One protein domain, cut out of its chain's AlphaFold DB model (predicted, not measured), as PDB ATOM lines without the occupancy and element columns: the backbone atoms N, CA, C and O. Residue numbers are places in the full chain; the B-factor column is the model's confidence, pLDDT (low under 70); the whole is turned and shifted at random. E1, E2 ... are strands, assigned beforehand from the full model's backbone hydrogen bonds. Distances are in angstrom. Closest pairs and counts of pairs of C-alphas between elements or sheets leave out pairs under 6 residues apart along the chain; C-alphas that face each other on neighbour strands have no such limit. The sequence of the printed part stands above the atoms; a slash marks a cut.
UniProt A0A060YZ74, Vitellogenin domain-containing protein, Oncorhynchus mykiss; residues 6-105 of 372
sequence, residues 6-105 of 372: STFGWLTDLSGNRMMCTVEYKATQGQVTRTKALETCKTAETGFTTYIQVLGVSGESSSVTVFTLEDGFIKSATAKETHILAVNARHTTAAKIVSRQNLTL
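Overview. This is residues 6 to 105 of the 372 residues of the protein "Vitellogenin domain-containing protein" of Oncorhynchus mykiss (UniProt A0A060YZ74). Picture one twisted, partly curled sheet of six strands in a row, with three long strands, E4, E5 and E6, side by side as a long slab and three shorter ones, E1, E2 and E3, continuing it at a turned angle. Residues 38 to 56 form a long loop that leads from the end of E3 to the start of E4 at one far end of the slab. The printed part has 100 residues, with no named helix and six named strands in the order E1 E2 E3 E4 E5 E6 along the chain and across the sheet, all antiparallel. The class is all strand, and the whole is loose, with a radius of gyration of the C-alphas of 16.5 A and spans of 53 by 29 by 22 A.

Arrangement. Start at E1, residues 6 to 12, an edge strand, which forms a hairpin with E2, residues 20 to 28, at 144 degrees between their directions; look for N 9 and O 23, 3.0 A apart. E3, residues 31 to 37, is the next antiparallel neighbour of E2, at 155 degrees, with N 26 and O 33 at 2.8 A. Beyond a long link comes E4, residues 57 to 70, antiparallel to E3 at 158 degrees; N 34 and O 65 are 2.8 A apart. E5, residues 73 to 87, forms a hairpin with E4 at 171 degrees, where the C-alphas of Thr 65 and Ala 79, which face each other, are 4.1 A apart and N 66 and O 78 are at 2.8 A. E6, residues 90 to 104, the other edge strand, is antiparallel to E5 at 168 degrees, with N 81 and O 99 at 2.9 A. The six make a meander, each strand the antiparallel neighbour of the one before. Among the pairs that are apart are E1 and E4, and E3 and E6.

Along the chain. Find C-alpha 6 at (38.537, -8.637, 91.797), where E1 begins. E2 is 25.2 A long from first to last C-alpha. E4 begins at C-alpha 57, (61.977, 11.718, 102.310), and is 43.0 A long. E5 measures 44.0 A and bends by 50 degrees at residue 76. E6 measures 41.4 A, bends by 52 degrees at residue 93 and ends at C-alpha 104, (37.461, 8.735, 74.425).

Size, cuts and confidence. The two C-alphas farthest apart are those of Leu 55 and Asp 71, at 52.8 A. The printed part has no cut. The link E3 to E4, 19 residues, is long; E1 to E2 is short, and the other three are tight. The model's mean pLDDT over the printed part is 85.1, but look at residues 6 to 20 and 42 to 46, which are under 70.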
ATOM      1  N   SER A   6      37.172  -9.149  91.652       50.25
ATOM      2  CA  SER A   6      38.537  -8.637  91.797       50.25
ATOM      3  C   SER A   6      39.515  -9.662  91.234       50.25
ATOM      4  O   SER A   6      39.485 -10.824  91.642       50.25
ATOM      5  N   THR A   7      40.399  -9.251  90.329       64.75
ATOM      6  CA  THR A   7      41.473 -10.113  89.815       64.75
ATOM      7  C   THR A   7      42.825  -9.419  89.904       64.75
ATOM      8  O   THR A   7      42.950  -8.219  89.652       64.75
ATOM      9  N   PHE A   8      43.847 -10.194  90.271       65.50
ATOM     10  CA  PHE A   8      45.236  -9.751  90.343       65.50
ATOM     11  C   PHE A   8      46.035 -10.354  89.192       65.50
ATOM     12  O   PHE A   8      45.854 -11.522  88.844       65.50
ATOM     13  N   GLY A   9      46.935  -9.565  88.615       69.50
ATOM     14  CA  GLY A   9      47.824 -10.018  87.553       69.50
ATOM     15  C   GLY A   9      49.093  -9.180  87.455       69.50
ATOM     16  O   GLY A   9      49.208  -8.111  88.056       69.50
ATOM     17  N   TRP A  10      50.044  -9.677  86.669       64.00
ATOM     18  CA  TRP A  10      51.257  -8.949  86.308       64.00
ATOM     19  C   TRP A  10      51.072  -8.296  84.943       64.00
ATOM     20  O   TRP A  10      50.668  -8.963  83.991       64.00
ATOM     21  N   LEU A  11      51.392  -7.006  84.842       62.00
ATOM     22  CA  LEU A  11      51.320  -6.260  83.585       62.00
ATOM     23  C   LEU A  11      52.680  -5.658  83.233       62.00
ATOM     24  O   LEU A  11      53.348  -5.087  84.098       62.00
ATOM     25  N   THR A  12      53.032  -5.744  81.950       60.59
ATOM     26  CA  THR A  12      54.150  -5.011  81.344       60.59
ATOM     27  C   THR A  12      53.593  -3.856  80.518       60.59
ATOM     28  O   THR A  12      52.812  -4.084  79.596       60.59
ATOM     29  N   ASP A  13      53.976  -2.618  80.837       63.72
ATOM     30  CA  ASP A  13      53.574  -1.415  80.099       63.72
ATOM     31  C   ASP A  13      54.677  -0.330  80.114       63.72
ATOM     32  O   ASP A  13      55.814  -0.583  80.517       63.72
ATOM     33  N   LEU A  14      54.345   0.886  79.660       57.00
ATOM     34  CA  LEU A  14      55.258   2.032  79.513       57.00
ATOM     35  C   LEU A  14      55.934   2.503  80.816       57.00
ATOM     36  O   LEU A  14      56.782   3.392  80.758       57.00
ATOM     37  N   SER A  15      55.596   1.932  81.977       54.53
ATOM     38  CA  SER A  15      56.114   2.371  83.283       54.53
ATOM     39  C   SER A  15      57.633   2.248  83.435       54.53
ATOM     40  O   SER A  15      58.172   2.858  84.351       54.53
ATOM     41  N   GLY A  16      58.334   1.519  82.552       45.22
ATOM     42  CA  GLY A  16      59.799   1.552  82.423       45.22
ATOM     43  C   GLY A  16      60.457   0.218  82.031       45.22
ATOM     44  O   GLY A  16      59.797  -0.784  81.759       45.22
ATOM     45  N   ASN A  17      61.793   0.226  81.934       41.41
ATOM     46  CA  ASN A  17      62.612  -0.845  81.344       41.41
ATOM     47  C   ASN A  17      62.512  -2.185  82.104       41.41
ATOM     48  O   ASN A  17      63.049  -2.317  83.201       41.41
ATOM     49  N   ARG A  18      61.880  -3.189  81.468       44.03
ATOM     50  CA  ARG A  18      61.574  -4.549  81.982       44.03
ATOM     51  C   ARG A  18      60.651  -4.587  83.212       44.03
ATOM     52  O   ARG A  18      60.857  -5.390  84.119       44.03
ATOM     53  N   MET A  19      59.624  -3.742  83.248       61.25
ATOM     54  CA  MET A  19      58.745  -3.636  84.417       61.25
ATOM     55  C   MET A  19      57.550  -4.586  84.357       61.25
ATOM     56  O   MET A  19      56.658  -4.422  83.537       61.25
ATOM     57  N   MET A  20      57.527  -5.549  85.277       67.06
ATOM     58  CA  MET A  20      56.298  -6.191  85.738       67.06
ATOM     59  C   MET A  20      55.846  -5.450  86.995       67.06
ATOM     60  O   MET A  20      56.607  -5.367  87.962       67.06
ATOM     61  N   CYS A  21      54.632  -4.909  86.973       80.06
ATOM     62  CA  CYS A  21      53.981  -4.340  88.150       80.06
ATOM     63  C   CYS A  21      52.788  -5.212  88.538       80.06
ATOM     64  O   CYS A  21      52.118  -5.769  87.659       80.06
ATOM     65  N   THR A  22      52.498  -5.290  89.834       86.88
ATOM     66  CA  THR A  22      51.246  -5.888  90.301       86.88
ATOM     67  C   THR A  22      50.105  -4.938  89.966       86.88
ATOM     68  O   THR A  22      50.174  -3.733  90.234       86.88
ATOM     69  N   VAL A  23      49.060  -5.479  89.352       88.69
ATOM     70  CA  VAL A  23      47.871  -4.727  88.962       88.69
ATOM     71  C   VAL A  23      46.633  -5.437  89.491       88.69
ATOM     72  O   VAL A  23      46.504  -6.656  89.380       88.69
ATOM     73  N   GLU A  24      45.720  -4.651  90.046       93.06
ATOM     74  CA  GLU A  24      44.392  -5.078  90.469       93.06
ATOM     75  C   GLU A  24      43.348  -4.542  89.485       93.06
ATOM     76  O   GLU A  24      43.371  -3.363  89.118       93.06
ATOM     77  N   TYR A  25      42.415  -5.401  89.079       92.94
ATOM     78  CA  TYR A  25      41.238  -5.026  88.302       92.94
ATOM     79  C   TYR A  25      39.976  -5.230  89.135       92.94
ATOM     80  O   TYR A  25      39.785  -6.287  89.735       92.94
ATOM     81  N   LYS A  26      39.096  -4.226  89.132       95.19
ATOM     82  CA  LYS A  26      37.759  -4.272  89.738       95.19
ATOM     83  C   LYS A  26      36.718  -3.934  88.689       95.19
ATOM     84  O   LYS A  26      36.737  -2.834  88.137       95.19
ATOM     85  N   ALA A  27      35.819  -4.872  88.423       93.38
ATOM     86  CA  ALA A  27      34.712  -4.674  87.497       93.38
ATOM     87  C   ALA A  27      33.412  -4.371  88.256       93.38
ATOM     88  O   ALA A  27      33.020  -5.104  89.164       93.38
ATOM     89  N   THR A  28      32.734  -3.300  87.848       91.25
ATOM     90  CA  THR A  28      31.396  -2.903  88.305       91.25
ATOM     91  C   THR A  28      30.498  -2.648  87.091       91.25
ATOM     92  O   THR A  28      30.963  -2.638  85.951       91.25
ATOM     93  N   GLN A  29      29.193  -2.452  87.290       90.19
ATOM     94  CA  GLN A  29      28.279  -2.209  86.169       90.19
ATOM     95  C   GLN A  29      28.711  -0.967  85.367       90.19
ATOM     96  O   GLN A  29      28.796   0.126  85.919       90.19
ATOM     97  N   GLY A  30      29.010  -1.153  84.075       92.69
ATOM     98  CA  GLY A  30      29.419  -0.078  83.163       92.69
ATOM     99  C   GLY A  30      30.845   0.455  83.364       92.69
ATOM    100  O   GLY A  30      31.204   1.457  82.749       92.69
ATOM    101  N   GLN A  31      31.672  -0.167  84.214       95.31
ATOM    102  CA  GLN A  31      33.004   0.360  84.521       95.31
ATOM    103  C   GLN A  31      33.997  -0.732  84.930       95.31
ATOM    104  O   GLN A  31      33.668  -1.659  85.666       95.31
ATOM    105  N   VAL A  32      35.253  -0.575  84.514       96.44
ATOM    106  CA  VAL A  32      36.384  -1.357  85.026       96.44
ATOM    107  C   VAL A  32      37.429  -0.399  85.577       96.44
ATOM    108  O   VAL A  32      37.882   0.502  84.878       96.44
ATOM    109  N   THR A  33      37.836  -0.598  86.825       96.25
ATOM    110  CA  THR A  33      38.930   0.152  87.445       96.25
ATOM    111  C   THR A  33      40.170  -0.723  87.510       96.25
ATOM    112  O   THR A  33      40.119  -1.853  87.987       96.25
ATOM    113  N   ARG A  34      41.289  -0.184  87.038       94.50
ATOM    114  CA  ARG A  34      42.619  -0.782  87.111       94.50
ATOM    115  C   ARG A  34      43.488   0.039  88.055       94.50
ATOM    116  O   ARG A  34      43.709   1.224  87.801       94.50
ATOM    117  N   THR A  35      44.038  -0.597  89.078       93.75
ATOM    118  CA  THR A  35      44.953   0.022  90.042       93.75
ATOM    119  C   THR A  35      46.312  -0.653  89.956       93.75
ATOM    120  O   THR A  35      46.407  -1.875  90.003       93.75
ATOM    121  N   LYS A  36      47.372   0.141  89.800       90.25
ATOM    122  CA  LYS A  36      48.751  -0.345  89.710       90.25
ATOM    123  C   LYS A  36      49.490  -0.055  91.017       90.25
ATOM    124  O   LYS A  36      49.541   1.094  91.453       90.25
ATOM    125  N   ALA A  37      50.073  -1.103  91.593       87.38
ATOM    126  CA  ALA A  37      50.903  -1.065  92.794       87.38
ATOM    127  C   ALA A  37      52.338  -0.660  92.414       87.38
ATOM    128  O   ALA A  37      53.158  -1.505  92.035       87.38
ATOM    129  N   LEU A  38      52.618   0.646  92.429       84.50
ATOM    130  CA  LEU A  38      53.851   1.234  91.886       84.50
ATOM    131  C   LEU A  38      55.117   0.795  92.641       84.50
ATOM    132  O   LEU A  38      56.180   0.659  92.044       84.50
ATOM    133  N   GLU A  39      54.994   0.515  93.931       79.69
ATOM    134  CA  GLU A  39      56.043  -0.007  94.808       79.69
ATOM    135  C   GLU A  39      56.486  -1.431  94.447       79.69
ATOM    136  O   GLU A  39      57.618  -1.818  94.728       79.69
ATOM    137  N   THR A  40      55.622  -2.208  93.787       81.50
ATOM    138  CA  THR A  40      55.948  -3.573  93.336       81.50
ATOM    139  C   THR A  40      56.645  -3.599  91.979       81.50
ATOM    140  O   THR A  40      57.089  -4.655  91.522       81.50
ATOM    141  N   CYS A  41      56.731  -2.451  91.307       77.94
ATOM    142  CA  CYS A  41      57.334  -2.369  89.993       77.94
ATOM    143  C   CYS A  41      58.855  -2.568  90.077       77.94
ATOM    144  O   CYS A  41      59.572  -1.797  90.712       77.94
ATOM    145  N   LYS A  42      59.373  -3.579  89.374       65.75
ATOM    146  CA  LYS A  42      60.821  -3.840  89.294       65.75
ATOM    147  C   LYS A  42      61.509  -2.825  88.371       65.75
ATOM    148  O   LYS A  42      61.507  -3.004  87.157       65.75
ATOM    149  N   THR A  43      62.098  -1.762  88.922       62.16
ATOM    150  CA  THR A  43      62.806  -0.721  88.149       62.16
ATOM    151  C   THR A  43      64.310  -0.992  88.039       62.16
ATOM    152  O   THR A  43      64.961  -1.259  89.046       62.16
ATOM    153  N   ALA A  44      64.888  -0.838  86.840       51.31
ATOM    154  CA  ALA A  44      66.332  -0.995  86.593       51.31
ATOM    155  C   ALA A  44      67.216   0.110  87.212       51.31
ATOM    156  O   ALA A  44      68.422  -0.072  87.341       51.31
ATOM    157  N   GLU A  45      66.641   1.253  87.591       57.84
ATOM    158  CA  GLU A  45      67.344   2.298  88.335       57.84
ATOM    159  C   GLU A  45      66.482   2.773  89.495       57.84
ATOM    160  O   GLU A  45      65.386   3.298  89.299       57.84
ATOM    161  N   THR A  46      67.006   2.612  90.701       56.72
ATOM    162  CA  THR A  46      66.445   3.197  91.911       56.72
ATOM    163  C   THR A  46      67.163   4.512  92.180       56.72
ATOM    164  O   THR A  46      68.388   4.544  92.322       56.72
ATOM    165  N   GLY A  47      66.406   5.602  92.309       71.31
ATOM    166  CA  GLY A  47      66.878   6.721  93.121       71.31
ATOM    167  C   GLY A  47      67.210   6.230  94.536       71.31
ATOM    168  O   GLY A  47      66.790   5.151  94.950       71.31
ATOM    169  N   PHE A  48      67.976   7.003  95.290       84.12
ATOM    170  CA  PHE A  48      68.308   6.654  96.668       84.12
ATOM    171  C   PHE A  48      67.513   7.514  97.648       84.12
ATOM    172  O   PHE A  48      67.283   8.702  97.428       84.12
ATOM    173  N   THR A  49      67.160   6.909  98.775       83.31
ATOM    174  CA  THR A  49      66.734   7.608  99.985       83.31
ATOM    175  C   THR A  49      67.503   7.030 101.170       83.31
ATOM    176  O   THR A  49      68.029   5.912 101.102       83.31
ATOM    177  N   THR A  50      67.643   7.815 102.233       85.19
ATOM    178  CA  THR A  50      68.231   7.316 103.479       85.19
ATOM    179  C   THR A  50      67.215   6.441 104.206       85.19
ATOM    180  O   THR A  50      66.014   6.699 104.147       85.19
ATOM    181  N   TYR A  51      67.691   5.411 104.903       80.31
ATOM    182  CA  TYR A  51      66.853   4.595 105.787       80.31
ATOM    183  C   TYR A  51      66.519   5.347 107.090       80.31
ATOM    184  O   TYR A  51      65.576   4.990 107.794       80.31
ATOM    185  N   ILE A  52      67.290   6.391 107.426       85.25
ATOM    186  CA  ILE A  52      67.083   7.201 108.628       85.25
ATOM    187  C   ILE A  52      65.806   8.010 108.435       85.25
ATOM    188  O   ILE A  52      65.804   9.001 107.705       85.25
ATOM    189  N   GLN A  53      64.735   7.615 109.123       85.69
ATOM    190  CA  GLN A  53      63.413   8.214 108.944       85.69
ATOM    191  C   GLN A  53      63.431   9.735 109.126       85.69
ATOM    192  O   GLN A  53      62.939  10.451 108.261       85.69
ATOM    193  N   VAL A  54      64.059  10.254 110.184       90.19
ATOM    194  CA  VAL A  54      64.084  11.703 110.468       90.19
ATOM    195  C   VAL A  54      64.754  12.509 109.348       90.19
ATOM    196  O   VAL A  54      64.277  13.580 108.981       90.19
ATOM    197  N   LEU A  55      65.832  11.983 108.760       90.12
ATOM    198  CA  LEU A  55      66.585  12.639 107.679       90.12
ATOM    199  C   LEU A  55      66.079  12.255 106.278       90.12
ATOM    200  O   LEU A  55      66.667  12.652 105.271       90.12
ATOM    201  N   GLY A  56      65.026  11.443 106.217       89.88
ATOM    202  CA  GLY A  56      64.495  10.861 104.999       89.88
ATOM    203  C   GLY A  56      63.487  11.737 104.269       89.88
ATOM    204  O   GLY A  56      63.036  12.787 104.738       89.88
ATOM    205  N   VAL A  57      63.114  11.241 103.094       91.19
ATOM    206  CA  VAL A  57      61.977  11.718 102.310       91.19
ATOM    207  C   VAL A  57      60.953  10.592 102.281       91.19
ATOM    208  O   VAL A  57      61.282   9.478 101.868       91.19
ATOM    209  N   SER A  58      59.736  10.875 102.738       89.81
ATOM    210  CA  SER A  58      58.590   9.982 102.582       89.81
ATOM    211  C   SER A  58      57.907  10.252 101.251       89.81
ATOM    212  O   SER A  58      57.946  11.370 100.725       89.81
ATOM    213  N   GLY A  59      57.287   9.219 100.691       88.00
ATOM    214  CA  GLY A  59      56.540   9.358  99.459       88.00
ATOM    215  C   GLY A  59      55.378   8.392  99.368       88.00
ATOM    216  O   GLY A  59      55.428   7.289  99.903       88.00
ATOM    217  N   GLU A  60      54.346   8.828  98.662       89.00
ATOM    218  CA  GLU A  60      53.167   8.038  98.336       89.00
ATOM    219  C   GLU A  60      52.943   8.136  96.832       89.00
ATOM    220  O   GLU A  60      53.019   9.222  96.249       89.00
ATOM    221  N   SER A  61      52.704   6.999  96.186       90.56
ATOM    222  CA  SER A  61      52.458   6.950  94.749       90.56
ATOM    223  C   SER A  61      51.198   6.145  94.464       90.56
ATOM    224  O   SER A  61      50.982   5.097  95.060       90.56
ATOM    225  N   SER A  62      50.362   6.626  93.548       91.94
ATOM    226  CA  SER A  62      49.145   5.930  93.118       91.94
ATOM    227  C   SER A  62      48.966   6.050  91.613       91.94
ATOM    228  O   SER A  62      49.178   7.121  91.047       91.94
ATOM    229  N   SER A  63      48.550   4.963  90.964       94.62
ATOM    230  CA  SER A  63      48.237   4.937  89.535       94.62
ATOM    231  C   SER A  63      46.928   4.190  89.316       94.62
ATOM    232  O   SER A  63      46.807   2.999  89.614       94.62
ATOM    233  N   VAL A  64      45.916   4.922  88.848       96.25
ATOM    234  CA  VAL A  64      44.549   4.426  88.669       96.25
ATOM    235  C   VAL A  64      44.085   4.741  87.258       96.25
ATOM    236  O   VAL A  64      44.205   5.869  86.786       96.25
ATOM    237  N   THR A  65      43.541   3.742  86.573       96.69
ATOM    238  CA  THR A  65      42.884   3.888  85.273       96.69
ATOM    239  C   THR A  65      41.443   3.424  85.382       96.69
ATOM    240  O   THR A  65      41.185   2.309  85.820       96.69
ATOM    241  N   VAL A  66      40.508   4.268  84.968       97.62
ATOM    242  CA  VAL A  66      39.078   3.978  84.935       97.62
ATOM    243  C   VAL A  66      38.650   3.837  83.483       97.62
ATOM    244  O   VAL A  66      38.778   4.783  82.706       97.62
ATOM    245  N   PHE A  67      38.145   2.664  83.128       97.50
ATOM    246  CA  PHE A  67      37.551   2.364  81.833       97.50
ATOM    247  C   PHE A  67      36.031   2.444  81.959       97.50
ATOM    248  O   PHE A  67      35.447   1.729  82.774       97.50
ATOM    249  N   THR A  68      35.393   3.293  81.160       97.06
ATOM    250  CA  THR A  68      33.927   3.370  81.074       97.06
ATOM    251  C   THR A  68      33.461   2.476  79.941       97.06
ATOM    252  O   THR A  68      34.022   2.539  78.842       97.06
ATOM    253  N   LEU A  69      32.452   1.653  80.211       95.81
ATOM    254  CA  LEU A  69      31.898   0.709  79.255       95.81
ATOM    255  C   LEU A  69      30.515   1.158  78.774       95.81
ATOM    256  O   LEU A  69      29.674   1.550  79.580       95.81
ATOM    257  N   GLU A  70      30.276   1.032  77.476       93.75
ATOM    258  CA  GLU A  70      28.981   1.216  76.818       93.75
ATOM    259  C   GLU A  70      28.720  -0.041  75.982       93.75
ATOM    260  O   GLU A  70      29.594  -0.472  75.230       93.75
ATOM    261  N   ASP A  71      27.587  -0.709  76.216       90.50
ATOM    262  CA  ASP A  71      27.238  -1.999  75.598       90.50
ATOM    263  C   ASP A  71      28.333  -3.081  75.701       90.50
ATOM    264  O   ASP A  71      28.501  -3.930  74.830       90.50
ATOM    265  N   GLY A  72      29.102  -3.053  76.794       87.62
ATOM    266  CA  GLY A  72      30.204  -3.987  77.046       87.62
ATOM    267  C   GLY A  72      31.537  -3.612  76.386       87.62
ATOM    268  O   GLY A  72      32.538  -4.283  76.639       87.62
ATOM    269  N   PHE A  73      31.595  -2.524  75.614       92.75
ATOM    270  CA  PHE A  73      32.808  -2.030  74.960       92.75
ATOM    271  C   PHE A  73      33.384  -0.805  75.666       92.75
ATOM    272  O   PHE A  73      32.657  -0.015  76.259       92.75
ATOM    273  N   ILE A  74      34.702  -0.614  75.588       94.94
ATOM    274  CA  ILE A  74      35.362   0.556  76.179       94.94
ATOM    275  C   ILE A  74      34.975   1.811  75.389       94.94
ATOM    276  O   ILE A  74      35.416   2.004  74.259       94.94
ATOM    277  N   LYS A  75      34.202   2.698  76.022       96.81
ATOM    278  CA  LYS A  75      33.835   4.015  75.489       96.81
ATOM    279  C   LYS A  75      34.886   5.072  75.811       96.81
ATOM    280  O   LYS A  75      35.172   5.950  74.995       96.81
ATOM    281  N   SER A  76      35.476   4.998  77.002       97.12
ATOM    282  CA  SER A  76      36.540   5.907  77.427       97.12
ATOM    283  C   SER A  76      37.483   5.264  78.439       97.12
ATOM    284  O   SER A  76      37.126   4.312  79.133       97.12
ATOM    285  N   ALA A  77      38.695   5.802  78.534       97.44
ATOM    286  CA  ALA A  77      39.683   5.461  79.543       97.44
ATOM    287  C   ALA A  77      40.276   6.747  80.130       97.44
ATOM    288  O   ALA A  77      40.870   7.553  79.418       97.44
ATOM    289  N   THR A  78      40.130   6.937  81.440       97.62
ATOM    290  CA  THR A  78      40.740   8.046  82.180       97.62
ATOM    291  C   THR A  78      41.780   7.496  83.141       97.62
ATOM    292  O   THR A  78      41.449   6.737  84.049       97.62
ATOM    293  N   ALA A  79      43.039   7.888  82.969       96.56
ATOM    294  CA  ALA A  79      44.116   7.535  83.881       96.56
ATOM    295  C   ALA A  79      44.544   8.743  84.714       96.56
ATOM    296  O   ALA A  79      44.626   9.868  84.214       96.56
ATOM    297  N   LYS A  80      44.849   8.497  85.985       97.12
ATOM    298  CA  LYS A  80      45.466   9.454  86.893       97.12
ATOM    299  C   LYS A  80      46.587   8.759  87.647       97.12
ATOM    300  O   LYS A  80      46.357   7.774  88.344       97.12
ATOM    301  N   GLU A  81      47.773   9.338  87.553       95.00
ATOM    302  CA  GLU A  81      48.936   8.936  88.330       95.00
ATOM    303  C   GLU A  81      49.365  10.099  89.219       95.00
ATOM    304  O   GLU A  81      49.299  11.265  88.822       95.00
ATOM    305  N   THR A  82      49.702   9.816  90.471       94.31
ATOM    306  CA  THR A  82      50.087  10.823  91.459       94.31
ATOM    307  C   THR A  82      51.299  10.340  92.231       94.31
ATOM    308  O   THR A  82      51.274   9.234  92.756       94.31
ATOM    309  N   HIS A  83      52.308  11.199  92.353       93.00
ATOM    310  CA  HIS A  83      53.447  11.009  93.248       93.00
ATOM    311  C   HIS A  83      53.506  12.176  94.224       93.00
ATOM    312  O   HIS A  83      53.506  13.337  93.808       93.00
ATOM    313  N   ILE A  84      53.551  11.876  95.514       92.38
ATOM    314  CA  ILE A  84      53.710  12.843  96.597       92.38
ATOM    315  C   ILE A  84      55.038  12.535  97.270       92.38
ATOM    316  O   ILE A  84      55.333  11.375  97.537       92.38
ATOM    317  N   LEU A  85      55.840  13.564  97.524       92.56
ATOM    318  CA  LEU A  85      57.127  13.465  98.207       92.56
ATOM    319  C   LEU A  85      57.194  14.554  99.277       92.56
ATOM    320  O   LEU A  85      56.865  15.703  98.985       92.56
ATOM    321  N   ALA A  86      57.639  14.224 100.487       93.75
ATOM    322  CA  ALA A  86      57.774  15.178 101.588       93.75
ATOM    323  C   ALA A  86      59.041  14.920 102.408       93.75
ATOM    324  O   ALA A  86      59.399  13.778 102.689       93.75
ATOM    325  N   VAL A  87      59.722  15.992 102.818       94.25
ATOM    326  CA  VAL A  87      60.862  15.899 103.742       94.25
ATOM    327  C   VAL A  87      60.339  15.619 105.151       94.25
ATOM    328  O   VAL A  87      59.553  16.406 105.676       94.25
ATOM    329  N   ASN A  88      60.796  14.539 105.786       93.31
ATOM    330  CA  ASN A  88      60.241  14.081 107.068       93.31
ATOM    331  C   ASN A  88      60.492  15.077 108.206       93.31
ATOM    332  O   ASN A  88      59.580  15.408 108.954       93.31
ATOM    333  N   ALA A  89      61.695  15.648 108.288       93.50
ATOM    334  CA  ALA A  89      62.000  16.692 109.268       93.50
ATOM    335  C   ALA A  89      61.235  18.013 109.035       93.50
ATOM    336  O   ALA A  89      61.205  18.872 109.914       93.50
ATOM    337  N   ARG A  90      60.656  18.225 107.842       93.25
ATOM    338  CA  ARG A  90      59.959  19.466 107.486       93.25
ATOM    339  C   ARG A  90      58.881  19.220 106.432       93.25
ATOM    340  O   ARG A  90      59.071  19.507 105.252       93.25
ATOM    341  N   HIS A  91      57.706  18.789 106.880       85.62
ATOM    342  CA  HIS A  91      56.585  18.445 106.000       85.62
ATOM    343  C   HIS A  91      56.085  19.591 105.102       85.62
ATOM    344  O   HIS A  91      55.494  19.333 104.059       85.62
ATOM    345  N   THR A  92      56.358  20.861 105.440       92.94
ATOM    346  CA  THR A  92      56.046  22.004 104.556       92.94
ATOM    347  C   THR A  92      56.882  22.014 103.270       92.94
ATOM    348  O   THR A  92      56.566  22.738 102.332       92.94
ATOM    349  N   THR A  93      57.985  21.263 103.231       94.69
ATOM    350  CA  THR A  93      58.804  21.055 102.036       94.69
ATOM    351  C   THR A  93      58.365  19.752 101.378       94.69
ATOM    352  O   THR A  93      58.899  18.679 101.661       94.69
ATOM    353  N   ALA A  94      57.360  19.862 100.513       94.62
ATOM    354  CA  ALA A  94      56.753  18.742  99.809       94.62
ATOM    355  C   ALA A  94      56.484  19.084  98.338       94.62
ATOM    356  O   ALA A  94      56.376  20.251  97.962       94.62
ATOM    357  N   ALA A  95      56.364  18.051  97.511       95.12
ATOM    358  CA  ALA A  95      56.034  18.152  96.099       95.12
ATOM    359  C   ALA A  95      54.956  17.130  95.734       95.12
ATOM    360  O   ALA A  95      54.913  16.026  96.278       95.12
ATOM    361  N   LYS A  96      54.098  17.501  94.783       94.94
ATOM    362  CA  LYS A  96      53.074  16.625  94.219       94.94
ATOM    363  C   LYS A  96      53.120  16.698  92.701       94.94
ATOM    364  O   LYS A  96      52.954  17.770  92.126       94.94
ATOM    365  N   ILE A  97      53.302  15.549  92.067       95.56
ATOM    366  CA  ILE A  97      53.245  15.378  90.619       95.56
ATOM    367  C   ILE A  97      51.931  14.675  90.307       95.56
ATOM    368  O   ILE A  97      51.612  13.665  90.931       95.56
ATOM    369  N   VAL A  98      51.156  15.215  89.368       96.19
ATOM    370  CA  VAL A  98      49.901  14.611  88.906       96.19
ATOM    371  C   VAL A  98      49.948  14.506  87.392       96.19
ATOM    372  O   VAL A  98      50.016  15.522  86.707       96.19
ATOM    373  N   SER A  99      49.873  13.281  86.883       96.06
ATOM    374  CA  SER A  99      49.709  12.990  85.462       96.06
ATOM    375  C   SER A  99      48.279  12.537  85.201       96.06
ATOM    376  O   SER A  99      47.690  11.813  86.009       96.06
ATOM    377  N   ARG A 100      47.696  12.992  84.091       97.12
ATOM    378  CA  ARG A 100      46.351  12.607  83.663       97.12
ATOM    379  C   ARG A 100      46.361  12.270  82.185       97.12
ATOM    380  O   ARG A 100      46.945  13.001  81.390       97.12
ATOM    381  N   GLN A 101      45.666  11.201  81.831       96.44
ATOM    382  CA  GLN A 101      45.407  10.818  80.450       96.44
ATOM    383  C   GLN A 101      43.907  10.624  80.285       96.44
ATOM    384  O   GLN A 101      43.247  10.095  81.181       96.44
ATOM    385  N   ASN A 102      43.374  11.049  79.147       96.94
ATOM    386  CA  ASN A 102      41.990  10.805  78.779       96.94
ATOM    387  C   ASN A 102      41.946  10.324  77.330       96.94
ATOM    388  O   ASN A 102      42.493  10.976  76.443       96.94
ATOM    389  N   LEU A 103      41.303   9.185  77.117       97.50
ATOM    390  CA  LEU A 103      41.038   8.590  75.817       97.50
ATOM    391  C   LEU A 103      39.530   8.385  75.708       97.50
ATOM    392  O   LEU A 103      38.921   7.812  76.606       97.50
ATOM    393  N   THR A 104      38.909   8.858  74.633       97.19
ATOM    394  CA  THR A 104      37.461   8.735  74.425       97.19
ATOM    395  C   THR A 104      37.182   8.360  72.978       97.19
ATOM    396  O   THR A 104      37.754   8.955  72.067       97.19
ATOM    397  N   LEU A 105      36.302   7.380  72.769       96.31
ATOM    398  CA  LEU A 105      35.814   7.002  71.449       96.31
ATOM    399  C   LEU A 105      34.801   8.044  70.957       96.31
ATOM    400  O   LEU A 105      33.684   8.133  71.482       96.31
TER     401      LEU A 105